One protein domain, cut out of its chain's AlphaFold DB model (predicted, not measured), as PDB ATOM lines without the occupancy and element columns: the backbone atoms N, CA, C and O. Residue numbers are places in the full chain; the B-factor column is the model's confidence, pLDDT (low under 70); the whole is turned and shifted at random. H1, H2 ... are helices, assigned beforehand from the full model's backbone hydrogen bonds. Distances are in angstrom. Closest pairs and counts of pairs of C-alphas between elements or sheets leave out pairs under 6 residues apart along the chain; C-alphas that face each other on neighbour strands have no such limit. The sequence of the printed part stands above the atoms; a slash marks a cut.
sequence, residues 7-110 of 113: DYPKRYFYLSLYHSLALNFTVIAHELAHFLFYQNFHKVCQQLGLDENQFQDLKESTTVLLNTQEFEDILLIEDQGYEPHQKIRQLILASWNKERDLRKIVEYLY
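This is residues 7 to 110 of the 113 residues of an uncharacterized protein of uncultured bacterium (UniProt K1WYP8). Three helices are stacked and crossed, with H2 in the middle between H1 and H3, and short H4 folds back beside the last part of H3. Residues 7 to 20, with no named element, run opposite to long H1 before the printed part turns back into it; H1 has a kink of 51 degrees near residue 41. The 104 printed residues hold four named helices, H1 to H4 in chain order, and no named strand: all helix. The whole is compact, with a radius of gyration of the C-alphas of 13.8 A and spans of 40 by 32 by 22 A.

H1, residues 21 to 47, touches H2, residues 52 to 67, at a steep tilt of 46 degrees, opposite ways; the closest C-alphas, of His 30 and Thr 63, are 6.0 A apart. H2 touches H3, residues 83 to 99, at a steep tilt of 62 degrees, the same way; the closest C-alphas, of Ser 61 and Arg 89, are 5.0 A apart. H3 touches H4, residues 102 to 109, with residues 92 to 96 alone; the closest C-alphas, of Ser 95 and Ile 105, are 6.1 A apart. H1 and H3 are apart. H4 has every O i to N i+4 pair within hydrogen-bond range; H1 has 21 of 23, H2 7 of 12 and H3 10 of 13.

H1 begins at C-alpha 21 (128.459, 172.955, 138.950) and is 38.9 A long. H2 measures 25.1 A, H3 25.3 A and H4 10.6 A, ending at C-alpha 109 (112.011, 148.723, 157.593).

The C-alphas of Tyr 18 and Gln 47, the two farthest apart, are 40.7 A apart. The printed part has no cut. The link from H2 to H3 is long. No printed residue is under 70 in pLDDT.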
ATOM      1  N   ASP A   7     117.277 156.495 133.270       90.62
ATOM      2  CA  ASP A   7     116.894 155.185 132.745       90.62
ATOM      3  C   ASP A   7     117.921 154.161 133.230       90.62
ATOM      4  O   ASP A   7     119.060 154.113 132.753       90.62
ATOM      5  N   TYR A   8     117.528 153.352 134.217       89.44
ATOM      6  CA  TYR A   8     118.411 152.338 134.789       89.44
ATOM      7  C   TYR A   8     118.797 151.241 133.777       89.44
ATOM      8  O   TYR A   8     119.997 150.988 133.627       89.44
ATOM      9  N   PRO A   9     117.858 150.610 133.033       91.00
ATOM     10  CA  PRO A   9     118.209 149.634 131.998       91.00
ATOM     11  C   PRO A   9     119.218 150.151 130.964       91.00
ATOM     12  O   PRO A   9     120.130 149.415 130.579       91.00
ATOM     13  N   LYS A  10     119.079 151.410 130.528       94.69
ATOM     14  CA  LYS A  10     119.966 152.041 129.536       94.69
ATOM     15  C   LYS A  10     121.175 152.758 130.143       94.69
ATOM     16  O   LYS A  10     122.058 153.166 129.391       94.69
ATOM     17  N   ARG A  11     121.250 152.852 131.473       93.12
ATOM     18  CA  ARG A  11     122.374 153.391 132.255       93.12
ATOM     19  C   ARG A  11     122.716 154.848 131.937       93.12
ATOM     20  O   ARG A  11     123.888 155.184 131.772       93.12
ATOM     21  N   TYR A  12     121.711 155.717 131.873       94.88
ATOM     22  CA  TYR A  12     121.929 157.161 131.761       94.88
ATOM     23  C   TYR A  12     121.008 157.948 132.692       94.88
ATOM     24  O   TYR A  12     119.952 157.468 133.095       94.88
ATOM     25  N   PHE A  13     121.406 159.181 132.978       95.19
ATOM     26  CA  PHE A  13     120.590 160.218 133.599       95.19
ATOM     27  C   PHE A  13     120.921 161.558 132.939       95.19
ATOM     28  O   PHE A  13     121.987 161.708 132.328       95.19
ATOM     29  N   TYR A  14     120.003 162.517 133.010       93.06
ATOM     30  CA  TYR A  14     120.206 163.833 132.409       93.06
ATOM     31  C   TYR A  14     120.846 164.818 133.385       93.06
ATOM     32  O   TYR A  14     120.633 164.775 134.587       93.06
ATOM     33  N   LEU A  15     121.614 165.763 132.851       92.75
ATOM     34  CA  LEU A  15     122.116 166.900 133.614       92.75
ATOM     35  C   LEU A  15     121.616 168.188 132.985       92.75
ATOM     36  O   LEU A  15     121.499 168.304 131.764       92.75
ATOM     37  N   SER A  16     121.339 169.176 133.828       90.62
ATOM     38  CA  SER A  16     120.953 170.497 133.353       90.62
ATOM     39  C   SER A  16     122.199 171.330 133.089       90.62
ATOM     40  O   SER A  16     123.022 171.547 133.979       90.62
ATOM     41  N   LEU A  17     122.293 171.879 131.879       91.00
ATOM     42  CA  LEU A  17     123.321 172.863 131.532       91.00
ATOM     43  C   LEU A  17     123.136 174.198 132.275       91.00
ATOM     44  O   LEU A  17     124.056 175.009 132.310       91.00
ATOM     45  N   TYR A  18     121.958 174.424 132.865       93.19
ATOM     46  CA  TYR A  18     121.621 175.645 133.601       93.19
ATOM     47  C   TYR A  18     121.816 175.518 135.114       93.19
ATOM     48  O   TYR A  18     121.724 176.514 135.830       93.19
ATOM     49  N   HIS A  19     122.058 174.309 135.624       91.19
ATOM     50  CA  HIS A  19     122.407 174.126 137.028       91.19
ATOM     51  C   HIS A  19     123.837 174.595 137.296       91.19
ATOM     52  O   HIS A  19     124.715 174.524 136.435       91.19
ATOM     53  N   SER A  20     124.080 175.052 138.527       93.38
ATOM     54  CA  SER A  20     125.444 175.300 138.984       93.38
ATOM     55  C   SER A  20     126.246 173.997 138.973       93.38
ATOM     56  O   SER A  20     125.690 172.903 139.095       93.38
ATOM     57  N   LEU A  21     127.572 174.114 138.877       92.25
ATOM     58  CA  LEU A  21     128.459 172.955 138.950       92.25
ATOM     59  C   LEU A  21     128.220 172.153 140.240       92.25
ATOM     60  O   LEU A  21     128.094 170.935 140.184       92.25
ATOM     61  N   ALA A  22     128.070 172.846 141.373       92.19
ATOM     62  CA  ALA A  22     127.779 172.229 142.664       92.19
ATOM     63  C   ALA A  22     126.477 171.418 142.653       92.19
ATOM     64  O   ALA A  22     126.470 170.269 143.082       92.19
ATOM     65  N   LEU A  23     125.397 171.975 142.093       91.19
ATOM     66  CA  LEU A  23     124.126 171.261 141.983       91.19
ATOM     67  C   LEU A  23     124.220 170.059 141.039       91.19
ATOM     68  O   LEU A  23     123.670 169.008 141.347       91.19
ATOM     69  N   ASN A  24     124.946 170.175 139.926       92.38
ATOM     70  CA  ASN A  24     125.162 169.039 139.032       92.38
ATOM     71  C   ASN A  24     125.972 167.915 139.696       92.38
ATOM     72  O   ASN A  24     125.646 166.755 139.471       92.38
ATOM     73  N   PHE A  25     126.963 168.215 140.544       92.62
ATOM     74  CA  PHE A  25     127.659 167.181 141.324       92.62
ATOM     75  C   PHE A  25     126.717 166.439 142.276       92.62
ATOM     76  O   PHE A  25     126.754 165.211 142.323       92.62
ATOM     77  N   THR A  26     125.829 167.157 142.965       92.62
ATOM     78  CA  THR A  26     124.822 166.531 143.832       92.62
ATOM     79  C   THR A  26     123.853 165.659 143.039       92.62
ATOM     80  O   THR A  26     123.586 164.536 143.455       92.62
ATOM     81  N   VAL A  27     123.394 166.108 141.863       92.50
ATOM     82  CA  VAL A  27     122.562 165.281 140.968       92.50
ATOM     83  C   VAL A  27     123.323 164.032 140.511       92.50
ATOM     84  O   VAL A  27     122.792 162.935 140.601       92.50
ATOM     85  N   ILE A  28     124.586 164.158 140.092       93.88
ATOM     86  CA  ILE A  28     125.409 163.000 139.700       93.88
ATOM     87  C   ILE A  28     125.503 161.988 140.848       93.88
ATOM     88  O   ILE A  28     125.288 160.796 140.632       93.88
ATOM     89  N   ALA A  29     125.817 162.442 142.063       94.62
ATOM     90  CA  ALA A  29     125.923 161.567 143.226       94.62
ATOM     91  C   ALA A  29     124.583 160.884 143.556       94.62
ATOM     92  O   ALA A  29     124.561 159.680 143.816       94.62
ATOM     93  N   HIS A  30     123.478 161.629 143.486       94.56
ATOM     94  CA  HIS A  30     122.116 161.138 143.697       94.56
ATOM     95  C   HIS A  30     121.748 160.014 142.716       94.56
ATOM     96  O   HIS A  30     121.383 158.912 143.129       94.56
ATOM     97  N   GLU A  31     121.935 160.246 141.417       94.94
ATOM     98  CA  GLU A  31     121.585 159.271 140.377       94.94
ATOM     99  C   GLU A  31     122.490 158.032 140.409       94.94
ATOM    100  O   GLU A  31     122.038 156.896 140.235       94.94
ATOM    101  N   LEU A  32     123.781 158.212 140.708       95.44
ATOM    102  CA  LEU A  32     124.679 157.082 140.935       95.44
ATOM    103  C   LEU A  32     124.251 156.260 142.159       95.44
ATOM    104  O   LEU A  32     124.303 155.027 142.107       95.44
ATOM    105  N   ALA A  33     123.779 156.903 143.231       94.88
ATOM    106  CA  ALA A  33     123.242 156.204 144.394       94.88
ATOM    107  C   ALA A  33     122.001 155.372 144.032       94.88
ATOM    108  O   ALA A  33     121.901 154.222 144.466       94.88
ATOM    109  N   HIS A  34     121.103 155.874 143.175       95.31
ATOM    110  CA  HIS A  34     119.989 155.076 142.650       95.31
ATOM    111  C   HIS A  34     120.455 153.840 141.883       95.31
ATOM    112  O   HIS A  34     119.911 152.751 142.082       95.31
ATOM    113  N   PHE A  35     121.472 153.973 141.027       95.88
ATOM    114  CA  PHE A  35     121.986 152.844 140.248       95.88
ATOM    115  C   PHE A  35     122.587 151.773 141.158       95.88
ATOM    116  O   PHE A  35     122.318 150.579 140.980       95.88
ATOM    117  N   LEU A  36     123.363 152.196 142.160       94.94
ATOM    118  CA  LEU A  36     123.925 151.303 143.169       94.94
ATOM    119  C   LEU A  36     122.826 150.632 143.995       94.94
ATOM    120  O   LEU A  36     122.902 149.424 144.235       94.94
ATOM    121  N   PHE A  37     121.788 151.372 144.389       95.75
ATOM    122  CA  PHE A  37     120.663 150.809 145.125       95.75
ATOM    123  C   PHE A  37     119.943 149.745 144.296       95.75
ATOM    124  O   PHE A  37     119.785 148.614 144.747       95.75
ATOM    125  N   TYR A  38     119.585 150.057 143.050       94.94
ATOM    126  CA  TYR A  38     118.904 149.112 142.170       94.94
ATOM    127  C   TYR A  38     119.739 147.844 141.951       94.94
ATOM    128  O   TYR A  38     119.238 146.731 142.107       94.94
ATOM    129  N   GLN A  39     121.036 147.993 141.659       95.19
ATOM    130  CA  GLN A  39     121.930 146.861 141.408       95.19
ATOM    131  C   GLN A  39     122.019 145.891 142.597       95.19
ATOM    132  O   GLN A  39     122.101 144.679 142.386       95.19
ATOM    133  N   ASN A  40     122.014 146.407 143.829       95.12
ATOM    134  CA  ASN A  40     122.268 145.605 145.026       95.12
ATOM    135  C   ASN A  40     120.993 145.192 145.776       95.12
ATOM    136  O   ASN A  40     120.959 144.115 146.369       95.12
ATOM    137  N   PHE A  41     119.936 146.007 145.732       95.06
ATOM    138  CA  PHE A  41     118.760 145.850 146.591       95.06
ATOM    139  C   PHE A  41     117.476 145.512 145.848       95.06
ATOM    140  O   PHE A  41     116.550 145.032 146.491       95.06
ATOM    141  N   HIS A  42     117.402 145.636 144.519       93.81
ATOM    142  CA  HIS A  42     116.168 145.313 143.791       93.81
ATOM    143  C   HIS A  42     115.689 143.873 144.054       93.81
ATOM    144  O   HIS A  42     114.539 143.652 144.423       93.81
ATOM    145  N   LYS A  43     116.594 142.884 143.981       92.81
ATOM    146  CA  LYS A  43     116.260 141.484 144.311       92.81
ATOM    147  C   LYS A  43     115.912 141.283 145.788       92.81
ATOM    148  O   LYS A  43     115.046 140.471 146.091       92.81
ATOM    149  N   VAL A  44     116.586 141.997 146.691       93.12
ATOM    150  CA  VAL A  44     116.330 141.911 148.139       93.12
ATOM    151  C   VAL A  44     114.928 142.434 148.442       93.12
ATOM    152  O   VAL A  44     114.133 141.728 149.046       93.12
ATOM    153  N   CYS A  45     114.581 143.614 147.932       94.12
ATOM    154  CA  CYS A  45     113.257 144.208 148.084       94.12
ATOM    155  C   CYS A  45     112.154 143.303 147.510       94.12
ATOM    156  O   CYS A  45     111.133 143.100 148.164       94.12
ATOM    157  N   GLN A  46     112.382 142.676 146.349       93.06
ATOM    158  CA  GLN A  46     111.448 141.690 145.790       93.06
ATOM    159  C   GLN A  46     111.244 140.478 146.713       93.06
ATOM    160  O   GLN A  46     110.117 140.019 146.881       93.06
ATOM    161  N   GLN A  47     112.310 139.964 147.333       92.81
ATOM    162  CA  GLN A  47     112.230 138.844 148.281       92.81
ATOM    163  C   GLN A  47     111.517 139.219 149.587       92.81
ATOM    164  O   GLN A  47     110.853 138.374 150.178       92.81
ATOM    165  N   LEU A  48     111.630 140.478 150.011       92.12
ATOM    166  CA  LEU A  48     110.909 141.038 151.158       92.12
ATOM    167  C   LEU A  48     109.439 141.375 150.834       92.12
ATOM    168  O   LEU A  48     108.684 141.747 151.729       92.12
ATOM    169  N   GLY A  49     109.020 141.234 149.573       93.38
ATOM    170  CA  GLY A  49     107.646 141.475 149.138       93.38
ATOM    171  C   GLY A  49     107.288 142.952 148.967       93.38
ATOM    172  O   GLY A  49     106.104 143.282 149.044       93.38
ATOM    173  N   LEU A  50     108.276 143.831 148.752       94.25
ATOM    174  CA  LEU A  50     108.005 145.235 148.444       94.25
ATOM    175  C   LEU A  50     107.345 145.356 147.070       94.25
ATOM    176  O   LEU A  50     107.789 144.735 146.099       94.25
ATOM    177  N   ASP A  51     106.316 146.195 146.987       94.00
ATOM    178  CA  ASP A  51     105.796 146.650 145.701       94.00
ATOM    179  C   ASP A  51     106.716 147.708 145.061       94.00
ATOM    180  O   ASP A  51     107.668 148.203 145.672       94.00
ATOM    181  N   GLU A  52     106.448 148.048 143.798       91.69
ATOM    182  CA  GLU A  52     107.273 149.001 143.046       91.69
ATOM    183  C   GLU A  52     107.289 150.394 143.693       91.69
ATOM    184  O   GLU A  52     108.333 151.039 143.722       91.69
ATOM    185  N   ASN A  53     106.173 150.853 144.268       91.94
ATOM    186  CA  ASN A  53     106.120 152.168 144.909       91.94
ATOM    187  C   ASN A  53     106.985 152.184 146.173       91.94
ATOM    188  O   ASN A  53     107.758 153.113 146.375       91.94
ATOM    189  N   GLN A  54     106.915 151.127 146.985       93.31
ATOM    190  CA  GLN A  54     107.759 150.958 148.167       93.31
ATOM    191  C   GLN A  54     109.240 150.871 147.795       93.31
ATOM    192  O   GLN A  54     110.080 151.450 148.482       93.31
ATOM    193  N   PHE A  55     109.569 150.169 146.707       94.12
ATOM    194  CA  PHE A  55     110.932 150.115 146.191       94.12
ATOM    195  C   PHE A  55     111.433 151.504 145.772       94.12
ATOM    196  O   PHE A  55     112.529 151.893 146.181       94.12
ATOM    197  N   GLN A  56     110.638 152.261 145.006       92.62
ATOM    198  CA  GLN A  56     111.004 153.615 144.581       92.62
ATOM    199  C   GLN A  56     111.140 154.556 145.781       92.62
ATOM    200  O   GLN A  56     112.176 155.200 145.913       92.62
ATOM    201  N   ASP A  57     110.177 154.570 146.705       93.19
ATOM    202  CA  ASP A  57     110.232 155.403 147.914       93.19
ATOM    203  C   ASP A  57     111.469 155.104 148.765       93.19
ATOM    204  O   ASP A  57     112.128 156.024 149.258       93.19
ATOM    205  N   LEU A  58     111.819 153.825 148.921       95.00
ATOM    206  CA  LEU A  58     113.008 153.422 149.660       95.00
ATOM    207  C   LEU A  58     114.287 153.867 148.940       95.00
ATOM    208  O   LEU A  58     115.146 154.468 149.583       95.00
ATOM    209  N   LYS A  59     114.380 153.629 147.625       94.62
ATOM    210  CA  LYS A  59     115.509 154.022 146.765       94.62
ATOM    211  C   LYS A  59     115.747 155.537 146.801       94.62
ATOM    212  O   LYS A  59     116.889 155.965 146.979       94.62
ATOM    213  N   GLU A  60     114.686 156.336 146.690       94.25
ATOM    214  CA  GLU A  60     114.727 157.800 146.831       94.25
ATOM    215  C   GLU A  60     115.174 158.221 148.233       94.25
ATOM    216  O   GLU A  60     116.060 159.056 148.417       94.25
ATOM    217  N   SER A  61     114.613 157.588 149.263       95.38
ATOM    218  CA  SER A  61     114.935 157.928 150.647       95.38
ATOM    219  C   SER A  61     116.383 157.591 151.008       95.38
ATOM    220  O   SER A  61     116.999 158.308 151.795       95.38
ATOM    221  N   THR A  62     116.971 156.538 150.434       95.81
ATOM    222  CA  THR A  62     118.362 156.154 150.716       95.81
ATOM    223  C   THR A  62     119.403 157.177 150.289       95.81
ATOM    224  O   THR A  62     120.499 157.164 150.852       95.81
ATOM    225  N   THR A  63     119.093 158.098 149.373       95.19
ATOM    226  CA  THR A  63     120.067 159.122 148.958       95.19
ATOM    227  C   THR A  63     120.416 160.093 150.086       95.19
ATOM    228  O   THR A  63     121.468 160.721 150.037       95.19
ATOM    229  N   VAL A  64     119.623 160.138 151.169       95.38
ATOM    230  CA  VAL A  64     119.960 160.901 152.383       95.38
ATOM    231  C   VAL A  64     121.311 160.499 152.980       95.38
ATOM    232  O   VAL A  64     121.953 161.303 153.649       95.38
ATOM    233  N   LEU A  65     121.765 159.265 152.727       95.19
ATOM    234  CA  LEU A  65     123.073 158.803 153.176       95.19
ATOM    235  C   LEU A  65     124.215 159.602 152.540       95.19
ATOM    236  O   LEU A  65     125.258 159.725 153.166       95.19
ATOM    237  N   LEU A  66     124.023 160.218 151.371       94.88
ATOM    238  CA  LEU A  66     125.035 161.085 150.757       94.88
ATOM    239  C   LEU A  66     125.335 162.336 151.596       94.88
ATOM    240  O   LEU A  66     126.392 162.930 151.436       94.88
ATOM    241  N   ASN A  67     124.441 162.715 152.513       94.44
ATOM    242  CA  ASN A  67     124.668 163.817 153.452       94.44
ATOM    243  C   ASN A  67     125.384 163.374 154.740       94.44
ATOM    244  O   ASN A  67     125.491 164.155 155.683       94.44
ATOM    245  N   THR A  68     125.791 162.107 154.847       93.38
ATOM    246  CA  THR A  68     126.516 161.611 156.025       93.38
ATOM    247  C   THR A  68     128.012 161.874 155.895       93.38
ATOM    248  O   THR A  68     128.516 162.102 154.796       93.38
ATOM    249  N   GLN A  69     128.725 161.850 157.023       89.94
ATOM    250  CA  GLN A  69     130.150 162.189 157.088       89.94
ATOM    251  C   GLN A  69     131.000 161.344 156.125       89.94
ATOM    252  O   GLN A  69     131.995 161.810 155.589       89.94
ATOM    253  N   GLU A  70     130.579 160.112 155.844       88.00
ATOM    254  CA  GLU A  70     131.248 159.203 154.914       88.00
ATOM    255  C   GLU A  70     131.310 159.722 153.467       88.00
ATOM    256  O   GLU A  70     132.123 159.240 152.677       88.00
ATOM    257  N   PHE A  71     130.455 160.683 153.116       86.44
ATOM    258  CA  PHE A  71     130.336 161.248 151.774       86.44
ATOM    259  C   PHE A  71     130.467 162.780 151.767       86.44
ATOM    260  O   PHE A  71     130.173 163.407 150.748       86.44
ATOM    261  N   GLU A  72     130.933 163.384 152.868       84.62
ATOM    262  CA  GLU A  72     131.026 164.845 153.014       84.62
ATOM    263  C   GLU A  72     131.926 165.495 151.952       84.62
ATOM    264  O   GLU A  72     131.635 166.588 151.476       84.62
ATOM    265  N   ASP A  73     132.955 164.775 151.498       88.00
ATOM    266  CA  ASP A  73     133.876 165.231 150.451       88.00
ATOM    267  C   ASP A  73     133.314 165.085 149.022       88.00
ATOM    268  O   ASP A  73     133.922 165.558 148.059       88.00
ATOM    269  N   ILE A  74     132.175 164.401 148.849       85.56
ATOM    270  CA  ILE A  74     131.563 164.156 147.533       85.56
ATOM    271  C   ILE A  74     130.567 165.260 147.180       85.56
ATOM    272  O   ILE A  74     130.497 165.692 146.026       85.56
ATOM    273  N   LEU A  75     129.770 165.697 148.157       87.38
ATOM    274  CA  LEU A  75     128.715 166.675 147.934       87.38
ATOM    275  C   LEU A  75     129.211 168.101 148.175       87.38
ATOM    276  O   LEU A  75     129.672 168.452 149.251       87.38
ATOM    277  N   LEU A  76     129.019 168.964 147.176       85.25
ATOM    278  CA  LEU A  76     129.237 170.407 147.329       85.25
ATOM    279  C   LEU A  76     128.012 171.119 147.920       85.25
ATOM    280  O   LEU A  76     128.140 172.202 148.488       85.25
ATOM    281  N   ILE A  77     126.828 170.526 147.756       90.62
ATOM    282  CA  ILE A  77     125.580 170.930 148.402       90.62
ATOM    283  C   ILE A  77     124.797 169.685 148.823       90.62
ATOM    284  O   ILE A  77     124.817 168.668 148.125       90.62
ATOM    285  N   GLU A  78     124.086 169.784 149.941       90.12
ATOM    286  CA  GLU A  78     123.295 168.684 150.499       90.12
ATOM    287  C   GLU A  78     122.134 168.254 149.588       90.12
ATOM    288  O   GLU A  78     121.431 169.079 148.991       90.12
ATOM    289  N   ASP A  79     121.870 166.950 149.565       90.25
ATOM    290  CA  ASP A  79     120.673 166.356 148.980       90.25
ATOM    291  C   ASP A  79     119.491 166.466 149.960       90.25
ATOM    292  O   ASP A  79     119.304 165.648 150.866       90.25
ATOM    293  N   GLN A  80     118.634 167.464 149.752       87.50
ATOM    294  CA  GLN A  80     117.460 167.696 150.601       87.50
ATOM    295  C   GLN A  80     116.313 166.699 150.364       87.50
ATOM    296  O   GLN A  80     115.463 166.538 151.240       87.50
ATOM    297  N   GLY A  81     116.304 165.975 149.238       84.81
ATOM    298  CA  GLY A  81     115.223 165.060 148.860       84.81
ATOM    299  C   GLY A  81     113.854 165.732 148.732       84.81
ATOM    300  O   GLY A  81     113.743 166.958 148.636       84.81
ATOM    301  N   TYR A  82     112.797 164.917 148.731       81.56
ATOM    302  CA  TYR A  82     111.409 165.377 148.655       81.56
ATOM    303  C   TYR A  82     110.684 165.235 150.000       81.56
ATOM    304  O   TYR A  82     110.934 164.305 150.765       81.56
ATOM    305  N   GLU A  83     109.743 166.145 150.268       85.25
ATOM    306  CA  GLU A  83     108.905 166.155 151.482       85.25
ATOM    307  C   GLU A  83     108.278 164.790 151.839       85.25
ATOM    308  O   GLU A  83     108.401 164.370 152.992       85.25
ATOM    309  N   PRO A  84     107.683 164.025 150.895       85.12
ATOM    310  CA  PRO A  84     107.064 162.736 151.216       85.12
ATOM    311  C   PRO A  84     108.039 161.713 151.815       85.12
ATOM    312  O   PRO A  84     107.641 160.849 152.596       85.12
ATOM    313  N   HIS A  85     109.326 161.825 151.481       86.50
ATOM    314  CA  HIS A  85     110.359 160.868 151.866       86.50
ATOM    315  C   HIS A  85     111.049 161.216 153.185       86.50
ATOM    316  O   HIS A  85     111.756 160.376 153.739       86.50
ATOM    317  N   GLN A  86     110.822 162.409 153.753       89.62
ATOM    318  CA  GLN A  86     111.546 162.880 154.944       89.62
ATOM    319  C   GLN A  86     111.417 161.935 156.141       89.62
ATOM    320  O   GLN A  86     112.389 161.684 156.854       89.62
ATOM    321  N   LYS A  87     110.237 161.336 156.339       90.94
ATOM    322  CA  LYS A  87     110.023 160.372 157.425       90.94
ATOM    323  C   LYS A  87     110.884 159.115 157.259       90.94
ATOM    324  O   LYS A  87     111.481 158.654 158.228       90.94
ATOM    325  N   ILE A  88     110.963 158.566 156.046       92.25
ATOM    326  CA  ILE A  88     111.778 157.374 155.760       92.25
ATOM    327  C   ILE A  88     113.264 157.737 155.848       92.25
ATOM    328  O   ILE A  88     114.033 157.014 156.476       92.25
ATOM    329  N   ARG A  89     113.659 158.900 155.319       94.94
ATOM    330  CA  ARG A  89     115.022 159.440 155.423       94.94
ATOM    331  C   ARG A  89     115.511 159.533 156.869       94.94
ATOM    332  O   ARG A  89     116.612 159.080 157.174       94.94
ATOM    333  N   GLN A  90     114.682 160.043 157.779       93.69
ATOM    334  CA  GLN A  90     115.011 160.102 159.207       93.69
ATOM    335  C   GLN A  90     115.224 158.710 159.817       93.69
ATOM    336  O   GLN A  90     116.170 158.513 160.582       93.69
ATOM    337  N   LEU A  91     114.388 157.728 159.460       93.00
ATOM    338  CA  LEU A  91     114.548 156.343 159.918       93.00
ATOM    339  C   LEU A  91     115.830 155.702 159.373       93.00
ATOM    340  O   LEU A  91     116.526 155.004 160.115       93.00
ATOM    341  N   ILE A  92     116.162 155.968 158.107       95.00
ATOM    342  CA  ILE A  92     117.400 155.504 157.475       95.00
ATOM    343  C   ILE A  92     118.608 156.083 158.208       95.00
ATOM    344  O   ILE A  92     119.461 155.314 158.638       95.00
ATOM    345  N   LEU A  93     118.660 157.399 158.440       94.62
ATOM    346  CA  LEU A  93     119.764 158.035 159.169       94.62
ATOM    347  C   LEU A  93     119.908 157.489 160.597       94.62
ATOM    348  O   LEU A  93     121.011 157.154 161.032       94.62
ATOM    349  N   ALA A  94     118.794 157.349 161.320       93.00
ATOM    350  CA  ALA A  94     118.798 156.816 162.679       93.00
ATOM    351  C   ALA A  94     119.312 155.368 162.742       93.00
ATOM    352  O   ALA A  94     120.005 154.999 163.691       93.00
ATOM    353  N   SER A  95     118.988 154.555 161.735       92.06
ATOM    354  CA  SER A  95     119.427 153.158 161.646       92.06
ATOM    355  C   SER A  95     120.878 153.050 161.162       92.06
ATOM    356  O   SER A  95     121.669 152.288 161.719       92.06
ATOM    357  N   TRP A  96     121.272 153.885 160.196       94.56
ATOM    358  CA  TRP A  96     122.641 153.985 159.693       94.56
ATOM    359  C   TRP A  96     123.618 154.368 160.800       94.56
ATOM    360  O   TRP A  96     124.694 153.785 160.880       94.56
ATOM    361  N   ASN A  97     123.243 155.279 161.704       89.00
ATOM    362  CA  ASN A  97     124.047 155.675 162.874       89.00
ATOM    363  C   ASN A  97     124.315 154.558 163.883       89.00
ATOM    364  O   ASN A  97     125.206 154.709 164.713       89.00
ATOM    365  N   LYS A  98     123.588 153.442 163.810       88.31
ATOM    366  CA  LYS A  98     123.785 152.301 164.708       88.31
ATOM    367  C   LYS A  98     124.599 151.190 164.065       88.31
ATOM    368  O   LYS A  98     125.491 150.653 164.709       88.31
ATOM    369  N   GLU A  99     124.270 150.832 162.825       84.19
ATOM    370  CA  GLU A  99     124.769 149.590 162.222       84.19
ATOM    371  C   GLU A  99     125.624 149.784 160.970       84.19
ATOM    372  O   GLU A  99     126.365 148.869 160.623       84.19
ATOM    373  N   ARG A 100     125.547 150.947 160.299       89.75
ATOM    374  CA  ARG A 100     126.267 151.234 159.038       89.75
ATOM    375  C   ARG A 100     126.126 150.130 157.974       89.75
ATOM    376  O   ARG A 100     127.018 149.910 157.160       89.75
ATOM    377  N   ASP A 101     124.986 149.443 157.972       90.88
ATOM    378  CA  ASP A 101     124.686 148.338 157.067       90.88
ATOM    379  C   ASP A 101     123.328 148.578 156.413       90.88
ATOM    380  O   ASP A 101     122.277 148.431 157.041       90.88
ATOM    381  N   LEU A 102     123.352 148.951 155.134       90.50
ATOM    382  CA  LEU A 102     122.135 149.295 154.412       90.50
ATOM    383  C   LEU A 102     121.192 148.095 154.274       90.50
ATOM    384  O   LEU A 102     119.979 148.274 154.307       90.50
ATOM    385  N   ARG A 103     121.713 146.865 154.197       89.94
ATOM    386  CA  ARG A 103     120.871 145.669 154.102       89.94
ATOM    387  C   ARG A 103     120.039 145.473 155.352       89.94
ATOM    388  O   ARG A 103     118.834 145.259 155.243       89.94
ATOM    389  N   LYS A 104     120.650 145.636 156.520       89.75
ATOM    390  CA  LYS A 104     119.921 145.563 157.786       89.75
ATOM    391  C   LYS A 104     118.896 146.680 157.932       89.75
ATOM    392  O   LYS A 104     117.838 146.446 158.501       89.75
ATOM    393  N   ILE A 105     119.169 147.871 157.396       91.06
ATOM    394  CA  ILE A 105     118.185 148.966 157.372       91.06
ATOM    395  C   ILE A 105     116.976 148.577 156.521       91.06
ATOM    396  O   ILE A 105     115.845 148.742 156.972       91.06
ATOM    397  N   VAL A 106     117.200 148.038 155.318       90.81
ATOM    398  CA  VAL A 106     116.112 147.574 154.443       90.81
ATOM    399  C   VAL A 106     115.295 146.470 155.129       90.81
ATOM    400  O   VAL A 106     114.072 146.569 155.186       90.81
ATOM    401  N   GLU A 107     115.958 145.468 155.708       88.62
ATOM    402  CA  GLU A 107     115.311 144.357 156.424       88.62
ATOM    403  C   GLU A 107     114.570 144.827 157.696       88.62
ATOM    404  O   GLU A 107     113.513 144.293 158.023       88.62
ATOM    405  N   TYR A 108     115.074 145.849 158.397       87.38
ATOM    406  CA  TYR A 108     114.414 146.456 159.560       87.38
ATOM    407  C   TYR A 108     113.135 147.212 159.179       87.38
ATOM    408  O   TYR A 108     112.126 147.115 159.879       87.38
ATOM    409  N   LEU A 109     113.170 147.970 158.080       86.94
ATOM    410  CA  LEU A 109     112.011 148.723 157.593       86.94
ATOM    411  C   LEU A 109     110.930 147.803 157.010       86.94
ATOM    412  O   LEU A 109     109.742 148.108 157.127       86.94
ATOM    413  N   TYR A 110     111.337 146.680 156.415       86.19
ATOM    414  CA  TYR A 110     110.453 145.724 155.751       86.19
ATOM    415  C   TYR A 110     110.825 144.279 156.122       86.19
ATOM    416  O   TYR A 110     111.427 143.568 155.316       86.19
TER     417      TYR A 110